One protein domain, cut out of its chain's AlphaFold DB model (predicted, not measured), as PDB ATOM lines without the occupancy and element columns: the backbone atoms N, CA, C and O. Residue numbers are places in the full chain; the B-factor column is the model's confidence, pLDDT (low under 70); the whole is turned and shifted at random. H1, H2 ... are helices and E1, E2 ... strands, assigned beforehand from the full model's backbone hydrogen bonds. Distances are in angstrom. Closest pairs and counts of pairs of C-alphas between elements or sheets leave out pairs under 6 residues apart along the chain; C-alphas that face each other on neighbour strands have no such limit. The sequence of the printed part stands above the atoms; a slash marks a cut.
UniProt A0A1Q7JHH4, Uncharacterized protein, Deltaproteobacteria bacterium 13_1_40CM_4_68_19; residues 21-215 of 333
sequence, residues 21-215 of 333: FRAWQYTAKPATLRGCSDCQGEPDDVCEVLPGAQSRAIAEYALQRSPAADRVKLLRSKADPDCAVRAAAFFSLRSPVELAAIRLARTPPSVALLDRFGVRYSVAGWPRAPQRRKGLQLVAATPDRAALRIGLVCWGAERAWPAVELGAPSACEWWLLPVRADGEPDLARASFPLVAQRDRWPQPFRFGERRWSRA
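This is residues 21 to 215 of the 333 residues of an uncharacterized protein of Deltaproteobacteria bacterium 13_1_40CM_4_68_19 (UniProt A0A1Q7JHH4). With little regular structure, the domain holds a strongly twisted antiparallel sheet, E4 E1 E7 E8 E9, in its middle, with hairpins E2-E3 and E5-E6 toward one end and H3 at the other. The printed part has 195 residues, class mixed, 70 in named elements. It is compact, radius of gyration of the C-alphas 16.8 A, spanning 54 by 34 by 33 A.

Start at E1, residues 22-27: its N 23 and O 56 of E4, residues 52-57, are within hydrogen-bond range, 2.8 A. H1, residues 58-63, stands up from this sheet. Find the hairpin E8, residues 148-155, and E9, residues 171-178, with N 151 and O 175 at 2.8 A.

Find C-alpha 22 at (42.997, -21.327, 43.862); E1 runs 16.1 A. Look for E2, 31-34; E3, 46-49; E5, 71-73; E6, 84-86; H2, 88-91; E7, 98-104; H3, 111-117. H4, residues 212-215, ends at (35.687, -32.676, 40.056).

The printed part has no cut; pLDDT is under 70 at residues 35-45, 77-82, 157-169 and 196-197. The link E9 to H4 is long, 33 residues.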
ATOM      1  N   PHE A  21      40.403 -25.350  44.668       91.56
ATOM      2  CA  PHE A  21      40.618 -24.285  43.702       91.56
ATOM      3  C   PHE A  21      41.303 -23.062  44.317       91.56
ATOM      4  O   PHE A  21      40.898 -22.503  45.341       91.56
ATOM      5  N   ARG A  22      42.320 -22.591  43.601       91.44
ATOM      6  CA  ARG A  22      42.997 -21.327  43.862       91.44
ATOM      7  C   ARG A  22      42.782 -20.383  42.695       91.44
ATOM      8  O   ARG A  22      42.752 -20.804  41.542       91.44
ATOM      9  N   ALA A  23      42.651 -19.099  42.995       90.81
ATOM     10  CA  ALA A  23      42.808 -18.062  41.992       90.81
ATOM     11  C   ALA A  23      44.302 -17.936  41.680       90.81
ATOM     12  O   ALA A  23      45.103 -17.804  42.604       90.81
ATOM     13  N   TRP A  24      44.665 -17.974  40.401       92.19
ATOM     14  CA  TRP A  24      46.036 -17.830  39.920       92.19
ATOM     15  C   TRP A  24      46.145 -16.645  38.978       92.19
ATOM     16  O   TRP A  24      45.379 -16.563  38.022       92.19
ATOM     17  N   GLN A  25      47.133 -15.787  39.219       90.75
ATOM     18  CA  GLN A  25      47.579 -14.728  38.318       90.75
ATOM     19  C   GLN A  25      48.979 -15.072  37.847       90.75
ATOM     20  O   GLN A  25      49.862 -15.263  38.682       90.75
ATOM     21  N   TYR A  26      49.201 -15.145  36.539       92.69
ATOM     22  CA  TYR A  26      50.513 -15.504  36.009       92.69
ATOM     23  C   TYR A  26      50.834 -14.815  34.689       92.69
ATOM     24  O   TYR A  26      49.958 -14.518  33.879       92.69
ATOM     25  N   THR A  27      52.123 -14.556  34.477       92.25
ATOM     26  CA  THR A  27      52.661 -14.030  33.220       92.25
ATOM     27  C   THR A  27      54.118 -14.449  33.041       92.25
ATOM     28  O   THR A  27      54.888 -14.488  33.998       92.25
ATOM     29  N   ALA A  28      54.519 -14.745  31.804       89.69
ATOM     30  CA  ALA A  28      55.914 -15.045  31.461       89.69
ATOM     31  C   ALA A  28      56.743 -13.782  31.155       89.69
ATOM     32  O   ALA A  28      57.967 -13.842  31.085       89.69
ATOM     33  N   LYS A  29      56.084 -12.638  30.933       89.81
ATOM     34  CA  LYS A  29      56.717 -11.357  30.583       89.81
ATOM     35  C   LYS A  29      56.204 -10.248  31.501       89.81
ATOM     36  O   LYS A  29      55.052 -10.327  31.933       89.81
ATOM     37  N   PRO A  30      57.013  -9.215  31.790       88.00
ATOM     38  CA  PRO A  30      56.518  -8.066  32.527       88.00
ATOM     39  C   PRO A  30      55.372  -7.415  31.750       88.00
ATOM     40  O   PRO A  30      55.364  -7.409  30.515       88.00
ATOM     41  N   ALA A  31      54.393  -6.897  32.479       86.81
ATOM     42  CA  ALA A  31      53.199  -6.306  31.910       86.81
ATOM     43  C   ALA A  31      52.770  -5.066  32.681       86.81
ATOM     44  O   ALA A  31      52.962  -4.960  33.889       86.81
ATOM     45  N   THR A  32      52.118  -4.161  31.968       83.56
ATOM     46  CA  THR A  32      51.705  -2.858  32.470       83.56
ATOM     47  C   THR A  32      50.209  -2.728  32.213       83.56
ATOM     48  O   THR A  32      49.781  -2.675  31.061       83.56
ATOM     49  N   LEU A  33      49.400  -2.747  33.271       81.00
ATOM     50  CA  LEU A  33      47.939  -2.676  33.185       81.00
ATOM     51  C   LEU A  33      47.474  -1.271  33.572       81.00
ATOM     52  O   LEU A  33      47.897  -0.760  34.600       81.00
ATOM     53  N   ARG A  34      46.613  -0.646  32.764       76.19
ATOM     54  CA  ARG A  34      46.078   0.696  33.045       76.19
ATOM     55  C   ARG A  34      44.758   0.643  33.812       76.19
ATOM     56  O   ARG A  34      43.986  -0.308  33.660       76.19
ATOM     57  N   GLY A  35      44.482   1.703  34.567       68.50
ATOM     58  CA  GLY A  35      43.226   1.892  35.289       68.50
ATOM     59  C   GLY A  35      43.184   1.146  36.616       68.50
ATOM     60  O   GLY A  35      42.152   0.563  36.948       68.50
ATOM     61  N   CYS A  36      44.301   1.126  37.345       67.94
ATOM     62  CA  CYS A  36      44.338   0.645  38.720       67.94
ATOM     63  C   CYS A  36      43.776   1.692  39.673       67.94
ATOM     64  O   CYS A  36      44.166   2.845  39.628       67.94
ATOM     65  N   SER A  37      42.865   1.289  40.552       58.12
ATOM     66  CA  SER A  37      42.285   2.165  41.580       58.12
ATOM     67  C   SER A  37      43.272   2.593  42.677       58.12
ATOM     68  O   SER A  37      42.894   3.408  43.511       58.12
ATOM     69  N   ASP A  38      44.516   2.102  42.661       49.81
ATOM     70  CA  ASP A  38      45.547   2.467  43.642       49.81
ATOM     71  C   ASP A  38      46.083   3.903  43.488       49.81
ATOM     72  O   ASP A  38      46.751   4.369  44.407       49.81
ATOM     73  N   CYS A  39      45.799   4.639  42.403       48.53
ATOM     74  CA  CYS A  39      46.236   6.039  42.290       48.53
ATOM     75  C   CYS A  39      45.098   7.048  42.054       48.53
ATOM     76  O   CYS A  39      45.175   7.965  41.251       48.53
ATOM     77  N   GLN A  40      44.034   6.958  42.856       44.78
ATOM     78  CA  GLN A  40      43.012   8.016  42.909       44.78
ATOM     79  C   GLN A  40      42.356   8.360  41.556       44.78
ATOM     80  O   GLN A  40      41.927   9.486  41.334       44.78
ATOM     81  N   GLY A  41      42.174   7.375  40.677       43.09
ATOM     82  CA  GLY A  41      41.205   7.499  39.588       43.09
ATOM     83  C   GLY A  41      41.654   8.360  38.412       43.09
ATOM     84  O   GLY A  41      40.800   8.746  37.611       43.09
ATOM     85  N   GLU A  42      42.955   8.592  38.252       47.22
ATOM     86  CA  GLU A  42      43.467   9.171  37.017       47.22
ATOM     87  C   GLU A  42      43.582   8.075  35.929       47.22
ATOM     88  O   GLU A  42      44.019   6.948  36.194       47.22
ATOM     89  N   PRO A  43      43.186   8.348  34.671       53.06
ATOM     90  CA  PRO A  43      43.254   7.382  33.565       53.06
ATOM     91  C   PRO A  43      44.664   6.821  33.294       53.06
ATOM     92  O   PRO A  43      44.809   5.809  32.595       53.06
ATOM     93  N   ASP A  44      45.693   7.478  33.830       58.56
ATOM     94  CA  ASP A  44      47.107   7.169  33.638       58.56
ATOM     95  C   ASP A  44      47.712   6.242  34.696       58.56
ATOM     96  O   ASP A  44      48.890   5.902  34.605       58.56
ATOM     97  N   ASP A  45      46.908   5.743  35.631       66.25
ATOM     98  CA  ASP A  45      47.386   4.851  36.679       66.25
ATOM     99  C   ASP A  45      47.794   3.484  36.154       66.25
ATOM    100  O   ASP A  45      47.013   2.751  35.527       66.25
ATOM    101  N   VAL A  46      49.041   3.131  36.453       73.75
ATOM    102  CA  VAL A  46      49.718   1.957  35.924       73.75
ATOM    103  C   VAL A  46      49.984   0.926  37.013       73.75
ATOM    104  O   VAL A  46      50.580   1.184  38.051       73.75
ATOM    105  N   CYS A  47      49.629  -0.307  36.690       77.69
ATOM    106  CA  CYS A  47      49.887  -1.489  37.473       77.69
ATOM    107  C   CYS A  47      50.929  -2.380  36.811       77.69
ATOM    108  O   CYS A  47      50.650  -3.067  35.829       77.69
ATOM    109  N   GLU A  48      52.103  -2.474  37.430       80.12
ATOM    110  CA  GLU A  48      53.184  -3.348  36.964       80.12
ATOM    111  C   GLU A  48      53.023  -4.782  37.471       80.12
ATOM    112  O   GLU A  48      52.955  -5.029  38.673       80.12
ATOM    113  N   VAL A  49      52.914  -5.736  36.554       83.62
ATOM    114  CA  VAL A  49      52.867  -7.167  36.847       83.62
ATOM    115  C   VAL A  49      54.187  -7.770  36.391       83.62
ATOM    116  O   VAL A  49      54.494  -7.791  35.199       83.62
ATOM    117  N   LEU A  50      54.976  -8.250  37.348       85.94
ATOM    118  CA  LEU A  50      56.247  -8.911  37.074       85.94
ATOM    119  C   LEU A  50      56.027 -10.337  36.538       85.94
ATOM    120  O   LEU A  50      54.998 -10.946  36.847       85.94
ATOM    121  N   PRO A  51      56.987 -10.891  35.771       89.94
ATOM    122  CA  PRO A  51      57.003 -12.310  35.438       89.94
ATOM    123  C   PRO A  51      56.889 -13.183  36.685       89.94
ATOM    124  O   PRO A  51      57.542 -12.920  37.695       89.94
ATOM    125  N   GLY A  52      56.095 -14.241  36.595       91.25
ATOM    126  CA  GLY A  52      55.870 -15.175  37.689       91.25
ATOM    127  C   GLY A  52      54.398 -15.504  37.875       91.25
ATOM    128  O   GLY A  52      53.546 -15.104  37.078       91.25
ATOM    129  N   ALA A  53      54.122 -16.264  38.930       92.06
ATOM    130  CA  ALA A  53      52.785 -16.674  39.318       92.06
ATOM    131  C   ALA A  53      52.513 -16.294  40.775       92.06
ATOM    132  O   ALA A  53      53.405 -16.322  41.620       92.06
ATOM    133  N   GLN A  54      51.270 -15.923  41.059       90.06
ATOM    134  CA  GLN A  54      50.762 -15.647  42.396       90.06
ATOM    135  C   GLN A  54      49.423 -16.353  42.557       90.06
ATOM    136  O   GLN A  54      48.626 -16.387  41.615       90.06
ATOM    137  N   SER A  55      49.169 -16.900  43.747       90.50
ATOM    138  CA  SER A  55      47.907 -17.569  44.042       90.50
ATOM    139  C   SER A  55      47.294 -17.155  45.369       90.50
ATOM    140  O   SER A  55      47.974 -16.695  46.287       90.50
ATOM    141  N   ARG A  56      45.978 -17.336  45.462       88.50
ATOM    142  CA  ARG A  56      45.186 -17.178  46.685       88.50
ATOM    143  C   ARG A  56      44.074 -18.218  46.692       88.50
ATOM    144  O   ARG A  56      43.634 -18.643  45.622       88.50
ATOM    145  N   ALA A  57      43.620 -18.640  47.872       88.56
ATOM    146  CA  ALA A  57      42.442 -19.498  47.965       88.56
ATOM    147  C   ALA A  57      41.264 -18.831  47.237       88.56
ATOM    148  O   ALA A  57      41.066 -17.618  47.354       88.56
ATOM    149  N   ILE A  58      40.497 -19.594  46.450       85.88
ATOM    150  CA  ILE A  58      39.450 -18.994  45.611       85.88
ATOM    151  C   ILE A  58      38.374 -18.290  46.448       85.88
ATOM    152  O   ILE A  58      37.884 -17.238  46.045       85.88
ATOM    153  N   ALA A  59      38.059 -18.823  47.635       84.12
ATOM    154  CA  ALA A  59      37.109 -18.223  48.567       84.12
ATOM    155  C   ALA A  59      37.609 -16.871  49.104       84.12
ATOM    156  O   ALA A  59      36.868 -15.894  49.097       84.12
ATOM    157  N   GLU A  60      38.884 -16.780  49.493       85.12
ATOM    158  CA  GLU A  60      39.492 -15.522  49.944       85.12
ATOM    159  C   GLU A  60      39.530 -14.477  48.827       85.12
ATOM    160  O   GLU A  60      39.200 -13.313  49.043       85.12
ATOM    161  N   TYR A  61      39.911 -14.892  47.617       82.44
ATOM    162  CA  TYR A  61      39.920 -13.999  46.462       82.44
ATOM    163  C   TYR A  61      38.510 -13.492  46.130       82.44
ATOM    164  O   TYR A  61      38.324 -12.317  45.819       82.44
ATOM    165  N   ALA A  62      37.499 -14.354  46.250       81.12
ATOM    166  CA  ALA A  62      36.115 -13.988  45.999       81.12
ATOM    167  C   ALA A  62      35.572 -12.913  46.945       81.12
ATOM    168  O   ALA A  62      34.790 -12.069  46.507       81.12
ATOM    169  N   LEU A  63      35.991 -12.927  48.213       79.69
ATOM    170  CA  LEU A  63      35.616 -11.905  49.195       79.69
ATOM    171  C   LEU A  63      36.200 -10.526  48.862       79.69
ATOM    172  O   LEU A  63      35.650  -9.512  49.270       79.69
ATOM    173  N   GLN A  64      37.295 -10.489  48.103       76.31
ATOM    174  CA  GLN A  64      38.038  -9.274  47.759       76.31
ATOM    175  C   GLN A  64      37.792  -8.820  46.314       76.31
ATOM    176  O   GLN A  64      38.516  -7.977  45.780       76.31
ATOM    177  N   ARG A  65      36.797  -9.406  45.638       73.56
ATOM    178  CA  ARG A  65      36.457  -9.046  44.261       73.56
ATOM    179  C   ARG A  65      35.984  -7.593  44.181       73.56
ATOM    180  O   ARG A  65      35.308  -7.099  45.081       73.56
ATOM    181  N   SER A  66      36.276  -6.934  43.059       73.81
ATOM    182  CA  SER A  66      35.722  -5.605  42.792       73.81
ATOM    183  C   SER A  66      34.188  -5.679  42.729       73.81
ATOM    184  O   SER A  66      33.659  -6.618  42.128       73.81
ATOM    185  N   PRO A  67      33.461  -4.704  43.305       70.50
ATOM    186  CA  PRO A  67      32.008  -4.631  43.162       70.50
ATOM    187  C   PRO A  67      31.583  -4.267  41.730       70.50
ATOM    188  O   PRO A  67      30.459  -4.562  41.328       70.50
ATOM    189  N   ALA A  68      32.469  -3.643  40.948       75.62
ATOM    190  CA  ALA A  68      32.213  -3.307  39.555       75.62
ATOM    191  C   ALA A  68      32.413  -4.539  38.661       75.62
ATOM    192  O   ALA A  68      33.514  -5.085  38.575       75.62
ATOM    193  N   ALA A  69      31.352  -4.959  37.969       73.75
ATOM    194  CA  ALA A  69      31.339  -6.177  37.153       73.75
ATOM    195  C   ALA A  69      32.330  -6.155  35.975       73.75
ATOM    196  O   ALA A  69      32.709  -7.202  35.461       73.75
ATOM    197  N   ASP A  70      32.756  -4.973  35.542       77.88
ATOM    198  CA  ASP A  70      33.711  -4.775  34.457       77.88
ATOM    199  C   ASP A  70      35.160  -4.618  34.953       77.88
ATOM    200  O   ASP A  70      36.054  -4.304  34.160       77.88
ATOM    201  N   ARG A  71      35.406  -4.826  36.254       78.56
ATOM    202  CA  ARG A  71      36.731  -4.738  36.868       78.56
ATOM    203  C   ARG A  71      37.155  -6.057  37.499       78.56
ATOM    204  O   ARG A  71      36.361  -6.809  38.053       78.56
ATOM    205  N   VAL A  72      38.455  -6.320  37.435       81.00
ATOM    206  CA  VAL A  72      39.088  -7.527  37.964       81.00
ATOM    207  C   VAL A  72      40.137  -7.125  38.991       81.00
ATOM    208  O   VAL A  72      40.988  -6.274  38.719       81.00
ATOM    209  N   LYS A  73      40.059  -7.731  40.178       81.62
ATOM    210  CA  LYS A  73      41.003  -7.523  41.279       81.62
ATOM    211  C   LYS A  73      42.323  -8.235  40.966       81.62
ATOM    212  O   LYS A  73      42.323  -9.391  40.559       81.62
ATOM    213  N   LEU A  74      43.456  -7.567  41.162       82.62
ATOM    214  CA  LEU A  74      44.761  -8.215  41.002       82.62
ATOM    215  C   LEU A  74      45.108  -9.045  42.241       82.62
ATOM    216  O   LEU A  74      44.926  -8.588  43.370       82.62
ATOM    217  N   LEU A  75      45.684 -10.230  42.037       82.44
ATOM    218  CA  LEU A  75      46.422 -10.916  43.094       82.44
ATOM    219  C   LEU A  75      47.767 -10.199  43.186       82.44
ATOM    220  O   LEU A  75      48.547 -10.261  42.244       82.44
ATOM    221  N   ARG A  76      48.015  -9.437  44.249       72.00
ATOM    222  CA  ARG A  76      49.325  -8.843  44.553       72.00
ATOM    223  C   ARG A  76      49.563  -8.959  46.047       72.00
ATOM    224  O   ARG A  76      48.653  -8.721  46.834       72.00
ATOM    225  N   SER A  77      50.785  -9.308  46.445       50.38
ATOM    226  CA  SER A  77      51.134  -9.466  47.864       50.38
ATOM    227  C   SER A  77      51.328  -8.142  48.613       50.38
ATOM    228  O   SER A  77      51.430  -8.162  49.834       50.38
ATOM    229  N   LYS A  78      51.383  -7.003  47.903       43.47
ATOM    230  CA  LYS A  78      51.679  -5.675  48.474       43.47
ATOM    231  C   LYS A  78      50.728  -4.551  48.048       43.47
ATOM    232  O   LYS A  78      50.938  -3.422  48.470       43.47
ATOM    233  N   ALA A  79      49.753  -4.824  47.183       46.28
ATOM    234  CA  ALA A  79      48.833  -3.782  46.730       46.28
ATOM    235  C   ALA A  79      47.673  -3.630  47.711       46.28
ATOM    236  O   ALA A  79      47.258  -4.608  48.340       46.28
ATOM    237  N   ASP A  80      47.166  -2.408  47.795       50.97
ATOM    238  CA  ASP A  80      45.984  -2.044  48.558       50.97
ATOM    239  C   ASP A  80      44.806  -2.993  48.209       50.97
ATOM    240  O   ASP A  80      44.674  -3.448  47.053       50.97
ATOM    241  N   PRO A  81      43.954  -3.369  49.185       53.56
ATOM    242  CA  PRO A  81      42.713  -4.111  48.950       53.56
ATOM    243  C   PRO A  81      41.806  -3.530  47.849       53.56
ATOM    244  O   PRO A  81      40.982  -4.290  47.333       53.56
ATOM    245  N   ASP A  82      42.067  -2.328  47.318       55.78
ATOM    246  CA  ASP A  82      41.268  -1.691  46.261       55.78
ATOM    247  C   ASP A  82      41.827  -1.724  44.820       55.78
ATOM    248  O   ASP A  82      41.057  -1.529  43.884       55.78
ATOM    249  N   CYS A  83      43.087  -2.099  44.569       70.69
ATOM    250  CA  CYS A  83      43.676  -2.322  43.232       70.69
ATOM    251  C   CYS A  83      42.874  -3.251  42.281       70.69
ATOM    252  O   CYS A  83      43.019  -4.481  42.332       70.69
ATOM    253  N   ALA A  84      42.042  -2.696  41.396       77.31
ATOM    254  CA  ALA A  84      41.306  -3.430  40.363       77.31
ATOM    255  C   ALA A  84      41.471  -2.748  39.001       77.31
ATOM    256  O   ALA A  84      41.473  -1.526  38.930       77.31
ATOM    257  N   VAL A  85      41.549  -3.507  37.910       79.94
ATOM    258  CA  VAL A  85      41.689  -2.973  36.537       79.94
ATOM    259  C   VAL A  85      40.488  -3.330  35.679       79.94
ATOM    260  O   VAL A  85      39.743  -4.247  36.013       79.94
ATOM    261  N   ARG A  86      40.307  -2.651  34.541       81.38
ATOM    262  CA  ARG A  86      39.268  -3.020  33.565       81.38
ATOM    263  C   ARG A  86      39.486  -4.452  33.069       81.38
ATOM    264  O   ARG A  86      40.589  -4.812  32.659       81.38
ATOM    265  N   ALA A  87      38.416  -5.237  33.008       79.00
ATOM    266  CA  ALA A  87      38.414  -6.617  32.525       79.00
ATOM    267  C   ALA A  87      39.028  -6.748  31.117       79.00
ATOM    268  O   ALA A  87      39.749  -7.705  30.833       79.00
ATOM    269  N   ALA A  88      38.840  -5.742  30.252       77.50
ATOM    270  CA  ALA A  88      39.434  -5.700  28.913       77.50
ATOM    271  C   ALA A  88      40.976  -5.799  28.917       77.50
ATOM    272  O   ALA A  88      41.559  -6.341  27.979       77.50
ATOM    273  N   ALA A  89      41.649  -5.334  29.978       78.06
ATOM    274  CA  ALA A  89      43.101  -5.442  30.116       78.06
ATOM    275  C   ALA A  89      43.570  -6.901  30.284       78.06
ATOM    276  O   ALA A  89      44.690  -7.240  29.906       78.06
ATOM    277  N   PHE A  90      42.702  -7.774  30.797       76.38
ATOM    278  CA  PHE A  90      42.965  -9.199  30.998       76.38
ATOM    279  C   PHE A  90      42.454 -10.068  29.862       76.38
ATOM    280  O   PHE A  90      43.172 -10.933  29.371       76.38
ATOM    281  N   PHE A  91      41.219  -9.836  29.429       75.06
ATOM    282  CA  PHE A  91      40.546 -10.728  28.488       75.06
ATOM    283  C   PHE A  91      40.764 -10.346  27.022       75.06
ATOM    284  O   PHE A  91      40.243 -11.008  26.126       75.06
ATOM    285  N   SER A  92      41.560  -9.306  26.748       75.25
ATOM    286  CA  SER A  92      41.975  -9.010  25.378       75.25
ATOM    287  C   SER A  92      42.904 -10.092  24.820       75.25
ATOM    288  O   SER A  92      43.748 -10.657  25.517       75.25
ATOM    289  N   LEU A  93      42.818 -10.300  23.503       76.94
ATOM    290  CA  LEU A  93      43.685 -11.210  22.744       76.94
ATOM    291  C   LEU A  93      45.187 -10.946  22.937       76.94
ATOM    292  O   LEU A  93      46.002 -11.836  22.710       76.94
ATOM    293  N   ARG A  94      45.557  -9.713  23.302       79.75
ATOM    294  CA  ARG A  94      46.947  -9.249  23.385       79.75
ATOM    295  C   ARG A  94      47.484  -9.163  24.803       79.75
ATOM    296  O   ARG A  94      48.664  -8.860  24.967       79.75
ATOM    297  N   SER A  95      46.650  -9.392  25.815       83.06
ATOM    298  CA  SER A  95      47.134  -9.342  27.187       83.06
ATOM    299  C   SER A  95      48.246 -10.388  27.378       83.06
ATOM    300  O   SER A  95      48.171 -11.477  26.799       83.06
ATOM    301  N   PRO A  96      49.307 -10.086  28.140       86.69
ATOM    302  CA  PRO A  96      50.311 -11.074  28.531       86.69
ATOM    303  C   PRO A  96      49.980 -11.759  29.868       86.69
ATOM    304  O   PRO A  96      50.581 -12.783  30.176       86.69
ATOM    305  N   VAL A  97      49.033 -11.215  30.645       88.75
ATOM    306  CA  VAL A  97      48.697 -11.703  31.992       88.75
ATOM    307  C   VAL A  97      47.470 -12.595  31.930       88.75
ATOM    308  O   VAL A  97      46.469 -12.229  31.318       88.75
ATOM    309  N   GLU A  98      47.534 -13.763  32.552       90.12
ATOM    310  CA  GLU A  98      46.412 -14.682  32.709       90.12
ATOM    311  C   GLU A  98      45.897 -14.646  34.144       90.12
ATOM    312  O   GLU A  98      46.659 -14.460  35.096       90.12
ATOM    313  N   LEU A  99      44.588 -14.849  34.280       88.88
ATOM    314  CA  LEU A  99      43.930 -15.045  35.559       88.88
ATOM    315  C   LEU A  99      42.965 -16.231  35.408       88.88
ATOM    316  O   LEU A  99      42.105 -16.210  34.526       88.88
ATOM    317  N   ALA A 100      43.108 -17.264  36.238       90.94
ATOM    318  CA  ALA A 100      42.291 -18.479  36.164       90.94
ATOM    319  C   ALA A 100      42.047 -19.094  37.546       90.94
ATOM    320  O   ALA A 100      42.876 -18.964  38.446       90.94
ATOM    321  N   ALA A 101      40.926 -19.791  37.709       92.56
ATOM    322  CA  ALA A 101      40.700 -20.664  38.852       92.56
ATOM    323  C   ALA A 101      41.296 -22.036  38.530       92.56
ATOM    324  O   ALA A 101      40.899 -22.661  37.550       92.56
ATOM    325  N   ILE A 102      42.261 -22.503  39.320       93.69
ATOM    326  CA  ILE A 102      42.961 -23.763  39.048       93.69
ATOM    327  C   ILE A 102      42.907 -24.645  40.278       93.69
ATOM    328  O   ILE A 102      43.309 -24.239  41.371       93.69
ATOM    329  N   ARG A 103      42.427 -25.865  40.060       93.62
ATOM    330  CA  ARG A 103      42.532 -26.976  40.991       93.62
ATOM    331  C   ARG A 103      43.700 -27.848  40.546       93.62
ATOM    332  O   ARG A 103      43.718 -28.284  39.394       93.62
ATOM    333  N   LEU A 104      44.686 -28.042  41.420       93.75
ATOM    334  CA  LEU A 104      45.970 -28.646  41.061       93.75
ATOM    335  C   LEU A 104      46.278 -29.843  41.960       93.75
ATOM    336  O   LEU A 104      46.558 -29.671  43.144       93.75
ATOM    337  N   ALA A 105      46.273 -31.046  41.393       92.56
ATOM    338  CA  ALA A 105      46.622 -32.258  42.116       92.56
ATOM    339  C   ALA A 105      48.063 -32.181  42.634       92.56
ATOM    340  O   ALA A 105      48.964 -31.664  41.970       92.56
ATOM    341  N   ARG A 106      48.304 -32.749  43.816       87.12
ATOM    342  CA  ARG A 106      49.642 -32.774  44.431       87.12
ATOM    343  C   ARG A 106      50.497 -33.939  43.944       87.12
ATOM    344  O   ARG A 106      51.725 -33.862  43.994       87.12
ATOM    345  N   THR A 107      49.858 -35.005  43.475       87.94
ATOM    346  CA  THR A 107      50.519 -36.216  42.996       87.94
ATOM    347  C   THR A 107      50.938 -36.077  41.528       87.94
ATOM    348  O   THR A 107      50.218 -35.465  40.734       87.94
ATOM    349  N   PRO A 108      52.101 -36.632  41.140       90.25
ATOM    350  CA  PRO A 108      52.454 -36.788  39.732       90.25
ATOM    351  C   PRO A 108      51.418 -37.649  38.980       90.25
ATOM    352  O   PRO A 108      50.805 -38.520  39.600       90.25
ATOM    353  N   PRO A 109      51.225 -37.441  37.662       91.69
ATOM    354  CA  PRO A 109      50.314 -38.255  36.856       91.69
ATOM    355  C   PRO A 109      50.822 -39.696  36.708       91.69
ATOM    356  O   PRO A 109      52.028 -39.913  36.542       91.69
ATOM    357  N   SER A 110      49.919 -40.683  36.701       90.25
ATOM    358  CA  SER A 110      50.298 -42.068  36.415       90.25
ATOM    359  C   SER A 110      50.632 -42.303  34.944       90.25
ATOM    360  O   SER A 110      50.260 -41.544  34.044       90.25
ATOM    361  N   VAL A 111      51.319 -43.417  34.687       88.56
ATOM    362  CA  VAL A 111      51.625 -43.879  33.326       88.56
ATOM    363  C   VAL A 111      50.339 -44.138  32.535       88.56
ATOM    364  O   VAL A 111      50.249 -43.718  31.386       88.56
ATOM    365  N   ALA A 112      49.313 -44.714  33.169       89.25
ATOM    366  CA  ALA A 112      48.028 -44.993  32.530       89.25
ATOM    367  C   ALA A 112      47.350 -43.718  32.006       89.25
ATOM    368  O   ALA A 112      46.781 -43.718  30.912       89.25
ATOM    369  N   LEU A 113      47.440 -42.611  32.753       89.69
ATOM    370  CA  LEU A 113      46.934 -41.320  32.294       89.69
ATOM    371  C   LEU A 113      47.700 -40.830  31.064       89.69
ATOM    372  O   LEU A 113      47.093 -40.443  30.064       89.69
ATOM    373  N   LEU A 114      49.031 -40.853  31.131       88.00
ATOM    374  CA  LEU A 114      49.879 -40.384  30.037       88.00
ATOM    375  C   LEU A 114      49.644 -41.186  28.753       88.00
ATOM    376  O   LEU A 114      49.559 -40.590  27.678       88.00
ATOM    377  N   ASP A 115      49.475 -42.502  28.879       86.62
ATOM    378  CA  ASP A 115      49.230 -43.409  27.761       86.62
ATOM    379  C   ASP A 115      47.830 -43.210  27.168       86.62
ATOM    380  O   ASP A 115      47.693 -43.052  25.952       86.62
ATOM    381  N   ARG A 116      46.790 -43.116  28.014       84.88
ATOM    382  CA  ARG A 116      45.401 -42.882  27.579       84.88
ATOM    383  C   ARG A 116      45.274 -41.616  26.742       84.88
ATOM    384  O   ARG A 116      44.561 -41.600  25.736       84.88
ATOM    385  N   PHE A 117      45.930 -40.542  27.172       84.25
ATOM    386  CA  PHE A 117      45.866 -39.266  26.470       84.25
ATOM    387  C   PHE A 117      46.958 -39.118  25.404       84.25
ATOM    388  O   PHE A 117      46.849 -38.242  24.552       84.25
ATOM    389  N   GLY A 118      47.965 -39.994  25.379       79.19
ATOM    390  CA  GLY A 118      49.078 -39.929  24.433       79.19
ATOM    391  C   GLY A 118      49.749 -38.558  24.445       79.19
ATOM    392  O   GLY A 118      49.854 -37.909  23.402       79.19
ATOM    393  N   VAL A 119      50.122 -38.106  25.646       84.38
ATOM    394  CA  VAL A 119      50.608 -36.753  25.964       84.38
ATOM    395  C   VAL A 119      51.872 -36.429  25.167       84.38
ATOM    396  O   VAL A 119      52.987 -36.746  25.573       84.38
ATOM    397  N   ARG A 120      51.678 -35.802  24.004       84.56
ATOM    398  CA  ARG A 120      52.745 -35.521  23.030       84.56
ATOM    399  C   ARG A 120      52.750 -34.096  22.506       84.56
ATOM    400  O   ARG A 120      53.757 -33.650  21.975       84.56
ATOM    401  N   TYR A 121      51.624 -33.400  22.609       90.81
ATOM    402  CA  TYR A 121      51.472 -32.031  22.139       90.81
ATOM    403  C   TYR A 121      51.411 -31.095  23.333       90.81
ATOM    404  O   TYR A 121      50.835 -31.437  24.361       90.81
ATOM    405  N   SER A 122      52.024 -29.929  23.201       92.44
ATOM    406  CA  SER A 122      52.196 -28.993  24.303       92.44
ATOM    407  C   SER A 122      52.082 -27.545  23.850       92.44
ATOM    408  O   SER A 122      52.123 -27.237  22.658       92.44
ATOM    409  N   VAL A 123      51.959 -26.656  24.827       93.44
ATOM    410  CA  VAL A 123      52.077 -25.208  24.661       93.44
ATOM    411  C   VAL A 123      53.253 -24.703  25.478       93.44
ATOM    412  O   VAL A 123      53.576 -25.262  26.524       93.44
ATOM    413  N   ALA A 124      53.870 -23.614  25.029       91.62
ATOM    414  CA  ALA A 124      54.893 -22.939  25.814       91.62
ATOM    415  C   ALA A 124      54.270 -22.277  27.056       91.62
ATOM    416  O   ALA A 124      53.353 -21.460  26.934       91.62
ATOM    417  N   GLY A 125      54.807 -22.595  28.234       92.12
ATOM    418  CA  GLY A 125      54.329 -22.075  29.511       92.12
ATOM    419  C   GLY A 125      53.013 -22.697  29.965       92.12
ATOM    420  O   GLY A 125      52.634 -23.793  29.550       92.12
ATOM    421  N   TRP A 126      52.314 -21.980  30.843       94.19
ATOM    422  CA  TRP A 126      50.995 -22.355  31.357       94.19
ATOM    423  C   TRP A 126      49.853 -22.028  30.377       94.19
ATOM    424  O   TRP A 126      50.017 -21.164  29.507       94.19
ATOM    425  N   PRO A 127      48.694 -22.711  30.488       93.69
ATOM    426  CA  PRO A 127      47.587 -22.552  29.548       93.69
ATOM    427  C   PRO A 127      47.043 -21.126  29.522       93.69
ATOM    428  O   PRO A 127      47.027 -20.436  30.529       93.69
ATOM    429  N   ARG A 128      46.536 -20.689  28.372       91.00
ATOM    430  CA  ARG A 128      45.854 -19.390  28.221       91.00
ATOM    431  C   ARG A 128      44.358 -19.581  28.084       91.00
ATOM    432  O   ARG A 128      43.953 -20.644  27.623       91.00
ATOM    433  N   ALA A 129      43.542 -18.578  28.397       88.31
ATOM    434  CA  ALA A 129      42.091 -18.680  28.198       88.31
ATOM    435  C   ALA A 129      41.732 -19.055  26.738       88.31
ATOM    436  O   ALA A 129      42.414 -18.580  25.824       88.31
ATOM    437  N   PRO A 130      40.691 -19.876  26.476       87.44
ATOM    438  CA  PRO A 130      40.351 -20.358  25.131       87.44
ATOM    439  C   PRO A 130      40.278 -19.260  24.063       87.44
ATOM    440  O   PRO A 130      40.880 -19.375  22.994       87.44
ATOM    441  N   GLN A 131      39.637 -18.140  24.391       82.69
ATOM    442  CA  GLN A 131      39.486 -16.970  23.529       82.69
ATOM    443  C   GLN A 131      40.818 -16.288  23.168       82.69
ATOM    444  O   GLN A 131      40.879 -15.562  22.183       82.69
ATOM    445  N   ARG A 132      41.909 -16.549  23.903       85.62
ATOM    446  CA  ARG A 132      43.251 -15.960  23.703       85.62
ATOM    447  C   ARG A 132      44.213 -16.855  22.924       85.62
ATOM    448  O   ARG A 132      45.380 -16.510  22.756       85.62
ATOM    449  N   ARG A 133      43.743 -18.003  22.435       86.75
ATOM    450  CA  ARG A 133      44.575 -18.994  21.731       86.75
ATOM    451  C   ARG A 133      44.601 -18.814  20.218       86.75
ATOM    452  O   ARG A 133      45.214 -19.617  19.520       86.75
ATOM    453  N   LYS A 134      43.944 -17.779  19.683       85.19
ATOM    454  CA  LYS A 134      43.912 -17.521  18.238       85.19
ATOM    455  C   LYS A 134      45.340 -17.383  17.694       85.19
ATOM    456  O   LYS A 134      46.082 -16.504  18.119       85.19
ATOM    457  N   GLY A 135      45.699 -18.247  16.744       84.38
ATOM    458  CA  GLY A 135      47.033 -18.277  16.134       84.38
ATOM    459  C   GLY A 135      48.100 -19.026  16.942       84.38
ATOM    460  O   GLY A 135      49.236 -19.098  16.489       84.38
ATOM    461  N   LEU A 136      47.759 -19.598  18.101       87.06
ATOM    462  CA  LEU A 136      48.644 -20.514  18.818       87.06
ATOM    463  C   LEU A 136      48.491 -21.931  18.257       87.06
ATOM    464  O   LEU A 136      47.377 -22.387  17.988       87.06
ATOM    465  N   GLN A 137      49.616 -22.624  18.118       86.94
ATOM    466  CA  GLN A 137      49.676 -24.021  17.701       86.94
ATOM    467  C   GLN A 137      50.232 -24.871  18.836       86.94
ATOM    468  O   GLN A 137      51.056 -24.400  19.625       86.94
ATOM    469  N   LEU A 138      49.768 -26.115  18.914       91.88
ATOM    470  CA  LEU A 138      50.393 -27.089  19.790       91.88
ATOM    471  C   LEU A 138      51.663 -27.609  19.117       91.88
ATOM    472  O   LEU A 138      51.729 -27.751  17.898       91.88
ATOM    473  N   VAL A 139      52.681 -27.885  19.920       90.81
ATOM    474  CA  VAL A 139      53.990 -28.334  19.441       90.81
ATOM    475  C   VAL A 139      54.325 -29.669  20.081       90.81
ATOM    476  O   VAL A 139      54.038 -29.888  21.262       90.81
ATOM    477  N   ALA A 140      54.932 -30.564  19.304       89.81
ATOM    478  CA  ALA A 140      55.393 -31.844  19.814       89.81
ATOM    479  C   ALA A 140      56.440 -31.641  20.925       89.81
ATOM    480  O   ALA A 140      57.418 -30.917  20.738       89.81
ATOM    481  N   ALA A 141      56.239 -32.281  22.072       88.00
ATOM    482  CA  ALA A 141      57.161 -32.267  23.200       88.00
ATOM    483  C   ALA A 141      57.010 -33.544  24.031       88.00
ATOM    484  O   ALA A 141      55.949 -34.168  24.053       88.00
ATOM    485  N   THR A 142      58.071 -33.912  24.750       85.19
ATOM    486  CA  THR A 142      58.037 -35.052  25.675       85.19
ATOM    487  C   THR A 142      57.754 -34.556  27.096       85.19
ATOM    488  O   THR A 142      58.462 -33.661  27.566       85.19
ATOM    489  N   PRO A 143      56.745 -35.103  27.795       84.19
ATOM    490  CA  PRO A 143      56.444 -34.718  29.167       84.19
ATOM    491  C   PRO A 143      57.504 -35.254  30.138       84.19
ATOM    492  O   PRO A 143      57.739 -36.460  30.218       84.19
ATOM    493  N   ASP A 144      58.095 -34.366  30.936       84.12
ATOM    494  CA  ASP A 144      58.846 -34.765  32.129       84.12
ATOM    495  C   ASP A 144      57.868 -35.023  33.276       84.12
ATOM    496  O   ASP A 144      57.291 -34.110  33.866       84.12
ATOM    497  N   ARG A 145      57.686 -36.302  33.580       79.56
ATOM    498  CA  ARG A 145      56.623 -36.796  34.456       79.56
ATOM    499  C   ARG A 145      56.754 -36.296  35.893       79.56
ATOM    500  O   ARG A 145      55.739 -36.025  36.530       79.56
ATOM    501  N   ALA A 146      57.978 -36.152  36.403       78.19
ATOM    502  CA  ALA A 146      58.211 -35.800  37.807       78.19
ATOM    503  C   ALA A 146      57.734 -34.376  38.136       78.19
ATOM    504  O   ALA A 146      57.275 -34.095  39.249       78.19
ATOM    505  N   ALA A 147      57.784 -33.494  37.139       85.81
ATOM    506  CA  ALA A 147      57.461 -32.084  37.272       85.81
ATOM    507  C   ALA A 147      56.047 -31.719  36.804       85.81
ATOM    508  O   ALA A 147      55.714 -30.541  36.782       85.81
ATOM    509  N   LEU A 148      55.208 -32.683  36.417       93.44
ATOM    510  CA  LEU A 148      53.850 -32.413  35.936       93.44
ATOM    511  C   LEU A 148      52.798 -32.739  36.989       93.44
ATOM    512  O   LEU A 148      52.969 -33.668  37.781       93.44
ATOM    513  N   ARG A 149      51.690 -31.995  36.975       94.56
ATOM    514  CA  ARG A 149      50.522 -32.224  37.828       94.56
ATOM    515  C   ARG A 149      49.202 -32.124  37.066       94.56
ATOM    516  O   ARG A 149      49.022 -31.272  36.201       94.56
ATOM    517  N   ILE A 150      48.288 -32.989  37.493       94.19
ATOM    518  CA  ILE A 150      46.828 -32.846  37.527       94.19
ATOM    519  C   ILE A 150      46.244 -31.432  37.534       94.19
ATOM    520  O   ILE A 150      46.104 -30.912  38.632       94.19
ATOM    521  N   GLY A 151      45.894 -30.786  36.423       94.56
ATOM    522  CA  GLY A 151      45.263 -29.460  36.451       94.56
ATOM    523  C   GLY A 151      43.849 -29.447  35.880       94.56
ATOM    524  O   GLY A 151      43.675 -29.763  34.704       94.56
ATOM    525  N   LEU A 152      42.861 -29.002  36.664       94.06
ATOM    526  CA  LEU A 152      41.584 -28.509  36.135       94.06
ATOM    527  C   LEU A 152      41.617 -26.979  36.138       94.06
ATOM    528  O   LEU A 152      41.607 -26.348  37.198       94.06
ATOM    529  N   VAL A 153      41.701 -26.390  34.947       94.06
ATOM    530  CA  VAL A 153      41.864 -24.946  34.744       94.06
ATOM    531  C   VAL A 153      40.548 -24.360  34.265       94.06
ATOM    532  O   VAL A 153      40.069 -24.732  33.200       94.06
ATOM    533  N   CYS A 154      39.982 -23.434  35.030       90.94
ATOM    534  CA  CYS A 154      38.721 -22.771  34.737       90.94
ATOM    535  C   CYS A 154      38.931 -21.279  34.473       90.94
ATOM    536  O   CYS A 154      39.486 -20.548  35.301       90.94
ATOM    537  N   TRP A 155      38.418 -20.816  33.337       86.50
ATOM    538  CA  TRP A 155      38.309 -19.402  32.995       86.50
ATOM    539  C   TRP A 155      36.844 -18.973  33.025       86.50
ATOM    540  O   TRP A 155      35.941 -19.760  32.738       86.50
ATOM    541  N   GLY A 156      36.605 -17.715  33.383       73.12
ATOM    542  CA  GLY A 156      35.276 -17.126  33.299       73.12
ATOM    543  C   GLY A 156      34.939 -16.745  31.862       73.12
ATOM    544  O   GLY A 156      35.806 -16.748  30.980       73.12
ATOM    545  N   ALA A 157      33.672 -16.406  31.629       63.22
ATOM    546  CA  ALA A 157      33.221 -15.828  30.366       63.22
ATOM    547  C   ALA A 157      34.036 -14.568  30.006       63.22
ATOM    548  O   ALA A 157      34.639 -13.947  30.877       63.22
ATOM    549  N   GLU A 158      34.024 -14.150  28.735       57.50
ATOM    550  CA  GLU A 158      34.921 -13.130  28.144       57.50
ATOM    551  C   GLU A 158      35.062 -11.790  28.896       57.50
ATOM    552  O   GLU A 158      35.955 -11.003  28.587       57.50
ATOM    553  N   ARG A 159      34.188 -11.493  29.862       54.53
ATOM    554  CA  ARG A 159      34.200 -10.253  30.651       54.53
ATOM    555  C   ARG A 159      34.120 -10.471  32.160       54.53
ATOM    556  O   ARG A 159      33.968  -9.497  32.886       54.53
ATOM    557  N   ALA A 160      34.199 -11.710  32.635       58.41
ATOM    558  CA  ALA A 160      33.978 -12.034  34.035       58.41
ATOM    559  C   ALA A 160      35.050 -12.979  34.576       58.41
ATOM    560  O   ALA A 160      35.557 -13.864  33.890       58.41
ATOM    561  N   TRP A 161      35.361 -12.808  35.858       67.12
ATOM    562  CA  TRP A 161      36.046 -13.827  36.641       67.12
ATOM    563  C   TRP A 161      35.154 -15.081  36.744       67.12
ATOM    564  O   TRP A 161      33.936 -14.927  36.884       67.12
ATOM    565  N   PRO A 162      35.704 -16.310  36.694       60.12
ATOM    566  CA  PRO A 162      34.937 -17.491  37.052       60.12
ATOM    567  C   PRO A 162      34.356 -17.317  38.463       60.12
ATOM    568  O   PRO A 162      35.081 -17.037  39.415       60.12
ATOM    569  N   ALA A 163      33.034 -17.422  38.603       60.72
ATOM    570  CA  ALA A 163      32.375 -17.255  39.897       60.72
ATOM    571  C   ALA A 163      32.905 -18.271  40.928       60.72
ATOM    572  O   ALA A 163      33.387 -19.334  40.555       60.72
ATOM    573  N   VAL A 164      32.776 -17.970  42.225       57.41
ATOM    574  CA  VAL A 164      33.220 -18.858  43.328       57.41
ATOM    575  C   VAL A 164      32.636 -20.261  43.208       57.41
ATOM    576  O   VAL A 164      33.302 -21.244  43.502       57.41
ATOM    577  N   GLU A 165      31.389 -20.333  42.750       61.72
ATOM    578  CA  GLU A 165      30.649 -21.577  42.571       61.72
ATOM    579  C   GLU A 165      31.026 -22.323  41.289       61.72
ATOM    580  O   GLU A 165      30.495 -23.406  41.086       61.72
ATOM    581  N   LEU A 166      31.913 -21.756  40.449       65.44
ATOM    582  CA  LEU A 166      32.453 -22.330  39.210       65.44
ATOM    583  C   LEU A 166      31.404 -23.193  38.494       65.44
ATOM    584  O   LEU A 166      31.401 -24.404  38.643       65.44
ATOM    585  N   GLY A 167      30.463 -22.563  37.783       64.94
ATOM    586  CA  GLY A 167      29.300 -23.236  37.181       64.94
ATOM    587  C   GLY A 167      29.261 -23.168  35.651       64.94
ATOM    588  O   GLY A 167      30.274 -22.914  35.000       64.94
ATOM    589  N   ALA A 168      28.052 -23.282  35.089       62.84
ATOM    590  CA  ALA A 168      27.760 -23.188  33.652       62.84
ATOM    591  C   ALA A 168      28.440 -22.043  32.858       62.84
ATOM    592  O   ALA A 168      28.776 -22.282  31.699       62.84
ATOM    593  N   PRO A 169      28.686 -20.829  33.402       68.19
ATOM    594  CA  PRO A 169      29.372 -19.774  32.647       68.19
ATOM    595  C   PRO A 169      30.903 -19.933  32.574       68.19
ATOM    596  O   PRO A 169      31.569 -19.078  31.989       68.19
ATOM    597  N   SER A 170      31.474 -20.974  33.187       74.00
ATOM    598  CA  SER A 170      32.923 -21.208  33.211       74.00
ATOM    599  C   SER A 170      33.329 -22.195  32.122       74.00
ATOM    600  O   SER A 170      32.704 -23.239  31.951       74.00
ATOM    601  N   ALA A 171      34.418 -21.895  31.418       82.12
ATOM    602  CA  ALA A 171      35.078 -22.852  30.543       82.12
ATOM    603  C   ALA A 171      36.212 -23.513  31.332       82.12
ATOM    604  O   ALA A 171      37.208 -22.856  31.642       82.12
ATOM    605  N   CYS A 172      36.050 -24.789  31.679       88.94
ATOM    606  CA  CYS A 172      37.053 -25.559  32.407       88.94
ATOM    607  C   CYS A 172      37.733 -26.570  31.489       88.94
ATOM    608  O   CYS A 172      37.086 -27.133  30.622       88.94
ATOM    609  N   GLU A 173      39.022 -26.829  31.648       92.38
ATOM    610  CA  GLU A 173      39.756 -27.774  30.805       92.38
ATOM    611  C   GLU A 173      40.792 -28.549  31.613       92.38
ATOM    612  O   GLU A 173      41.354 -28.042  32.587       92.38
ATOM    613  N   TRP A 174      41.078 -29.767  31.161       93.19
ATOM    614  CA  TRP A 174      42.062 -30.648  31.776       93.19
ATOM    615  C   TRP A 174      43.440 -30.497  31.137       93.19
ATOM    616  O   TRP A 174      43.602 -30.580  29.916       93.19
ATOM    617  N   TRP A 175      44.440 -30.318  31.994       95.31
ATOM    618  CA  TRP A 175      45.821 -30.058  31.621       95.31
ATOM    619  C   TRP A 175      46.787 -30.840  32.508       95.31
ATOM    620  O   TRP A 175      46.495 -31.144  33.663       95.31
ATOM    621  N   LEU A 176      47.975 -31.116  31.977       95.38
ATOM    622  CA  LEU A 176      49.159 -31.408  32.772       95.38
ATOM    623  C   LEU A 176      49.984 -30.134  32.863       95.38
ATOM    624  O   LEU A 176      50.462 -29.616  31.849       95.38
ATOM    625  N   LEU A 177      50.109 -29.635  34.086       96.19
ATOM    626  CA  LEU A 177      50.738 -28.361  34.390       96.19
ATOM    627  C   LEU A 177      52.124 -28.590  34.990       96.19
ATOM    628  O   LEU A 177      52.253 -29.401  35.912       96.19
ATOM    629  N   PRO A 178      53.160 -27.900  34.493       95.06
ATOM    630  CA  PRO A 178      54.493 -28.002  35.048       95.06
ATOM    631  C   PRO A 178      54.603 -27.208  36.350       95.06
ATOM    632  O   PRO A 178      54.200 -26.042  36.432       95.06
ATOM    633  N   VAL A 179      55.187 -27.847  37.356       94.25
ATOM    634  CA  VAL A 179      55.470 -27.289  38.675       94.25
ATOM    635  C   VAL A 179      56.944 -27.465  39.019       94.25
ATOM    636  O   VAL A 179      57.617 -28.388  38.552       94.25
ATOM    637  N   ARG A 180      57.446 -26.575  39.865       91.75
ATOM    638  CA  ARG A 180      58.773 -26.656  40.472       91.75
ATOM    639  C   ARG A 180      58.756 -27.649  41.642       91.75
ATOM    640  O   ARG A 180      57.708 -28.149  42.048       91.75
ATOM    641  N   ALA A 181      59.929 -27.920  42.213       87.25
ATOM    642  CA  ALA A 181      60.074 -28.843  43.344       87.25
ATOM    643  C   ALA A 181      59.299 -28.408  44.605       87.25
ATOM    644  O   ALA A 181      58.897 -29.259  45.393       87.25
ATOM    645  N   ASP A 182      59.062 -27.105  44.775       85.44
ATOM    646  CA  ASP A 182      58.254 -26.531  45.859       85.44
ATOM    647  C   ASP A 182      56.735 -26.601  45.596       85.44
ATOM    648  O   ASP A 182      55.945 -26.204  46.447       85.44
ATOM    649  N   GLY A 183      56.315 -27.129  44.440       83.44
ATOM    650  CA  GLY A 183      54.913 -27.236  44.035       83.44
ATOM    651  C   GLY A 183      54.348 -25.981  43.367       83.44
ATOM    652  O   GLY A 183      53.198 -26.003  42.928       83.44
ATOM    653  N   GLU A 184      55.136 -24.911  43.239       87.81
ATOM    654  CA  GLU A 184      54.710 -23.686  42.559       87.81
ATOM    655  C   GLU A 184      54.771 -23.825  41.027       87.81
ATOM    656  O   GLU A 184      55.551 -24.631  40.512       87.81
ATOM    657  N   PRO A 185      54.012 -23.015  40.267       91.31
ATOM    658  CA  PRO A 185      54.024 -23.031  38.809       91.31
ATOM    659  C   PRO A 185      55.411 -22.838  38.207       91.31
ATOM    660  O   PRO A 185      56.133 -21.901  38.554       91.31
ATOM    661  N   ASP A 186      55.740 -23.665  37.220       94.06
ATOM    662  CA  ASP A 186      56.903 -23.462  36.366       94.06
ATOM    663  C   ASP A 186      56.472 -22.909  35.000       94.06
ATOM    664  O   ASP A 186      56.139 -23.645  34.071       94.06
ATOM    665  N   LEU A 187      56.463 -21.580  34.871       93.38
ATOM    666  CA  LEU A 187      56.013 -20.893  33.655       93.38
ATOM    667  C   LEU A 187      56.992 -21.004  32.476       93.38
ATOM    668  O   LEU A 187      56.623 -20.643  31.358       93.38
ATOM    669  N   ALA A 188      58.227 -21.459  32.707       92.19
ATOM    670  CA  ALA A 188      59.222 -21.636  31.650       92.19
ATOM    671  C   ALA A 188      59.042 -22.968  30.908       92.19
ATOM    672  O   ALA A 188      59.524 -23.135  29.788       92.19
ATOM    673  N   ARG A 189      58.340 -23.919  31.529       92.69
ATOM    674  CA  ARG A 189      58.129 -25.265  31.003       92.69
ATOM    675  C   ARG A 189      56.810 -25.388  30.258       92.69
ATOM    676  O   ARG A 189      55.890 -24.594  30.428       92.69
ATOM    677  N   ALA A 190      56.736 -26.398  29.400       93.25
ATOM    678  CA  ALA A 190      55.565 -26.636  28.575       93.25
ATOM    679  C   ALA A 190      54.421 -27.285  29.363       93.25
ATOM    680  O   ALA A 190      54.649 -28.170  30.191       93.25
ATOM    681  N   SER A 191      53.195 -26.869  29.053       94.69
ATOM    682  CA  SER A 191      51.960 -27.487  29.544       94.69
ATOM    683  C   SER A 191      51.336 -28.359  28.467       94.69
ATOM    684  O   SER A 191      51.432 -28.047  27.279       94.69
ATOM    685  N   PHE A 192      50.656 -29.429  28.871       94.06
ATOM    686  CA  PHE A 192      50.108 -30.408  27.934       94.06
ATOM    687  C   PHE A 192      48.590 -30.515  28.099       94.06
ATOM    688  O   PHE A 192      48.130 -30.819  29.201       94.06
ATOM    689  N   PRO A 193      47.789 -30.277  27.047       93.12
ATOM    690  CA  PRO A 193      46.357 -30.504  27.121       93.12
ATOM    691  C   PRO A 193      46.069 -32.006  27.192       93.12
ATOM    692  O   PRO A 193      46.665 -32.802  26.461       93.12
ATOM    693  N   LEU A 194      45.131 -32.408  28.047       90.12
ATOM    694  CA  LEU A 194      44.727 -33.809  28.173       90.12
ATOM    695  C   LEU A 194      43.696 -34.166  27.093       90.12
ATOM    696  O   LEU A 194      42.493 -34.236  27.341       90.12
ATOM    697  N   VAL A 195      44.182 -34.382  25.866       82.69
ATOM    698  CA  VAL A 195      43.380 -34.757  24.690       82.69
ATOM    699  C   VAL A 195      43.928 -36.033  24.075       82.69
ATOM    700  O   VAL A 195      45.104 -36.097  23.747       82.69
ATOM    701  N   ALA A 196      43.068 -37.033  23.872       69.50
ATOM    702  CA  ALA A 196      43.464 -38.344  23.365       69.50
ATOM    703  C   ALA A 196      44.121 -38.266  21.976       69.50
ATOM    704  O   ALA A 196      43.421 -38.100  20.975       69.50
ATOM    705  N   GLN A 197      45.454 -38.390  21.935       66.50
ATOM    706  CA  GLN A 197      46.303 -38.580  20.748       66.50
ATOM    707  C   GLN A 197      46.014 -37.639  19.564       66.50
ATOM    708  O   GLN A 197      46.308 -37.957  18.409       66.50
ATOM    709  N   ARG A 198      45.472 -36.448  19.808       72.94
ATOM    710  CA  ARG A 198      45.085 -35.497  18.758       72.94
ATOM    711  C   ARG A 198      45.842 -34.195  18.931       72.94
ATOM    712  O   ARG A 198      46.001 -33.713  20.045       72.94
ATOM    713  N   ASP A 199      46.254 -33.618  17.811       81.50
ATOM    714  CA  ASP A 199      46.742 -32.243  17.762       81.50
ATOM    715  C   ASP A 199      45.543 -31.284  17.792       81.50
ATOM    716  O   ASP A 199      45.090 -30.767  16.769       81.50
ATOM    717  N   ARG A 200      44.896 -31.188  18.957       83.88
ATOM    718  CA  ARG A 200      43.717 -30.345  19.165       83.88
ATOM    719  C   ARG A 200      43.726 -29.766  20.567       83.88
ATOM    720  O   ARG A 200      44.148 -30.417  21.519       83.88
ATOM    721  N   TRP A 201      43.189 -28.557  20.687       85.44
ATOM    722  CA  TRP A 201      42.883 -27.959  21.981       85.44
ATOM    723  C   TRP A 201      41.868 -28.815  22.753       85.44
ATOM    724  O   TRP A 201      41.014 -29.459  22.128       85.44
ATOM    725  N   PRO A 202      41.950 -28.840  24.095       83.12
ATOM    726  CA  PRO A 202      41.016 -29.597  24.910       83.12
ATOM    727  C   PRO A 202      39.609 -29.029  24.768       83.12
ATOM    728  O   PRO A 202      39.413 -27.831  24.566       83.12
ATOM    729  N   GLN A 203      38.621 -29.919  24.824       79.62
ATOM    730  CA  GLN A 203      37.230 -29.497  24.860       79.62
ATOM    731  C   GLN A 203      36.903 -28.985  26.268       79.62
ATOM    732  O   GLN A 203      37.359 -29.596  27.240       79.62
ATOM    733  N   PRO A 204      36.120 -27.899  26.390       82.38
ATOM    734  CA  PRO A 204      35.666 -27.436  27.687       82.38
ATOM    735  C   PRO A 204      34.863 -28.527  28.393       82.38
ATOM    736  O   PRO A 204      33.901 -29.044  27.831       82.38
ATOM    737  N   PHE A 205      35.259 -28.835  29.619       82.25
ATOM    738  CA  PHE A 205      34.510 -29.598  30.597       82.25
ATOM    739  C   PHE A 205      33.281 -28.791  31.007       82.25
ATOM    740  O   PHE A 205      33.417 -27.654  31.471       82.25
ATOM    741  N   ARG A 206      32.089 -29.339  30.769       77.81
ATOM    742  CA  ARG A 206      30.827 -28.607  30.911       77.81
ATOM    743  C   ARG A 206      30.110 -28.948  32.206       77.81
ATOM    744  O   ARG A 206      30.071 -30.097  32.651       77.81
ATOM    745  N   PHE A 207      29.459 -27.932  32.760       74.25
ATOM    746  CA  PHE A 207      28.510 -28.104  33.849       74.25
ATOM    747  C   PHE A 207      27.409 -29.099  33.451       74.25
ATOM    748  O   PHE A 207      26.864 -29.016  32.351       74.25
ATOM    749  N   GLY A 208      27.090 -30.030  34.352       72.88
ATOM    750  CA  GLY A 208      26.101 -31.089  34.122       72.88
ATOM    751  C   GLY A 208      26.673 -32.392  33.551       72.88
ATOM    752  O   GLY A 208      25.973 -33.400  33.540       72.88
ATOM    753  N   GLU A 209      27.945 -32.430  33.136       78.50
ATOM    754  CA  GLU A 209      28.600 -33.700  32.813       78.50
ATOM    755  C   GLU A 209      28.696 -34.606  34.052       78.50
ATOM    756  O   GLU A 209      28.938 -34.141  35.165       78.50
ATOM    757  N   ARG A 210      28.593 -35.931  33.870       78.50
ATOM    758  CA  ARG A 210      28.604 -36.916  34.976       78.50
ATOM    759  C   ARG A 210      29.798 -36.769  35.928       78.50
ATOM    760  O   ARG A 210      29.683 -37.050  37.115       78.50
ATOM    761  N   ARG A 211      30.958 -36.361  35.409       81.31
ATOM    762  CA  ARG A 211      32.204 -36.214  36.182       81.31
ATOM    763  C   ARG A 211      32.294 -34.867  36.912       81.31
ATOM    764  O   ARG A 211      33.191 -34.694  37.732       81.31
ATOM    765  N   TRP A 212      31.396 -33.921  36.616       83.69
ATOM    766  CA  TRP A 212      31.431 -32.554  37.139       83.69
ATOM    767  C   TRP A 212      31.306 -32.529  38.657       83.69
ATOM    768  O   TRP A 212      32.164 -31.976  39.333       83.69
ATOM    769  N   SER A 213      30.292 -33.198  39.207       82.94
ATOM    770  CA  SER A 213      30.045 -33.221  40.655       82.94
ATOM    771  C   SER A 213      31.269 -33.660  41.456       82.94
ATOM    772  O   SER A 213      31.585 -33.041  42.462       82.94
ATOM    773  N   ARG A 214      32.003 -34.671  40.977       84.44
ATOM    774  CA  ARG A 214      33.217 -35.157  41.643       84.44
ATOM    775  C   ARG A 214      34.405 -34.209  41.479       84.44
ATOM    776  O   ARG A 214      35.132 -33.977  42.435       84.44
ATOM    777  N   ALA A 215      34.600 -33.632  40.293       86.75
ATOM    778  CA  ALA A 215      35.687 -32.676  40.056       86.75
ATOM    779  C   ALA A 215      35.538 -31.384  40.887       86.75
ATOM    780  O   ALA A 215      36.537 -30.738  41.211       86.75
TER     781      ALA A 215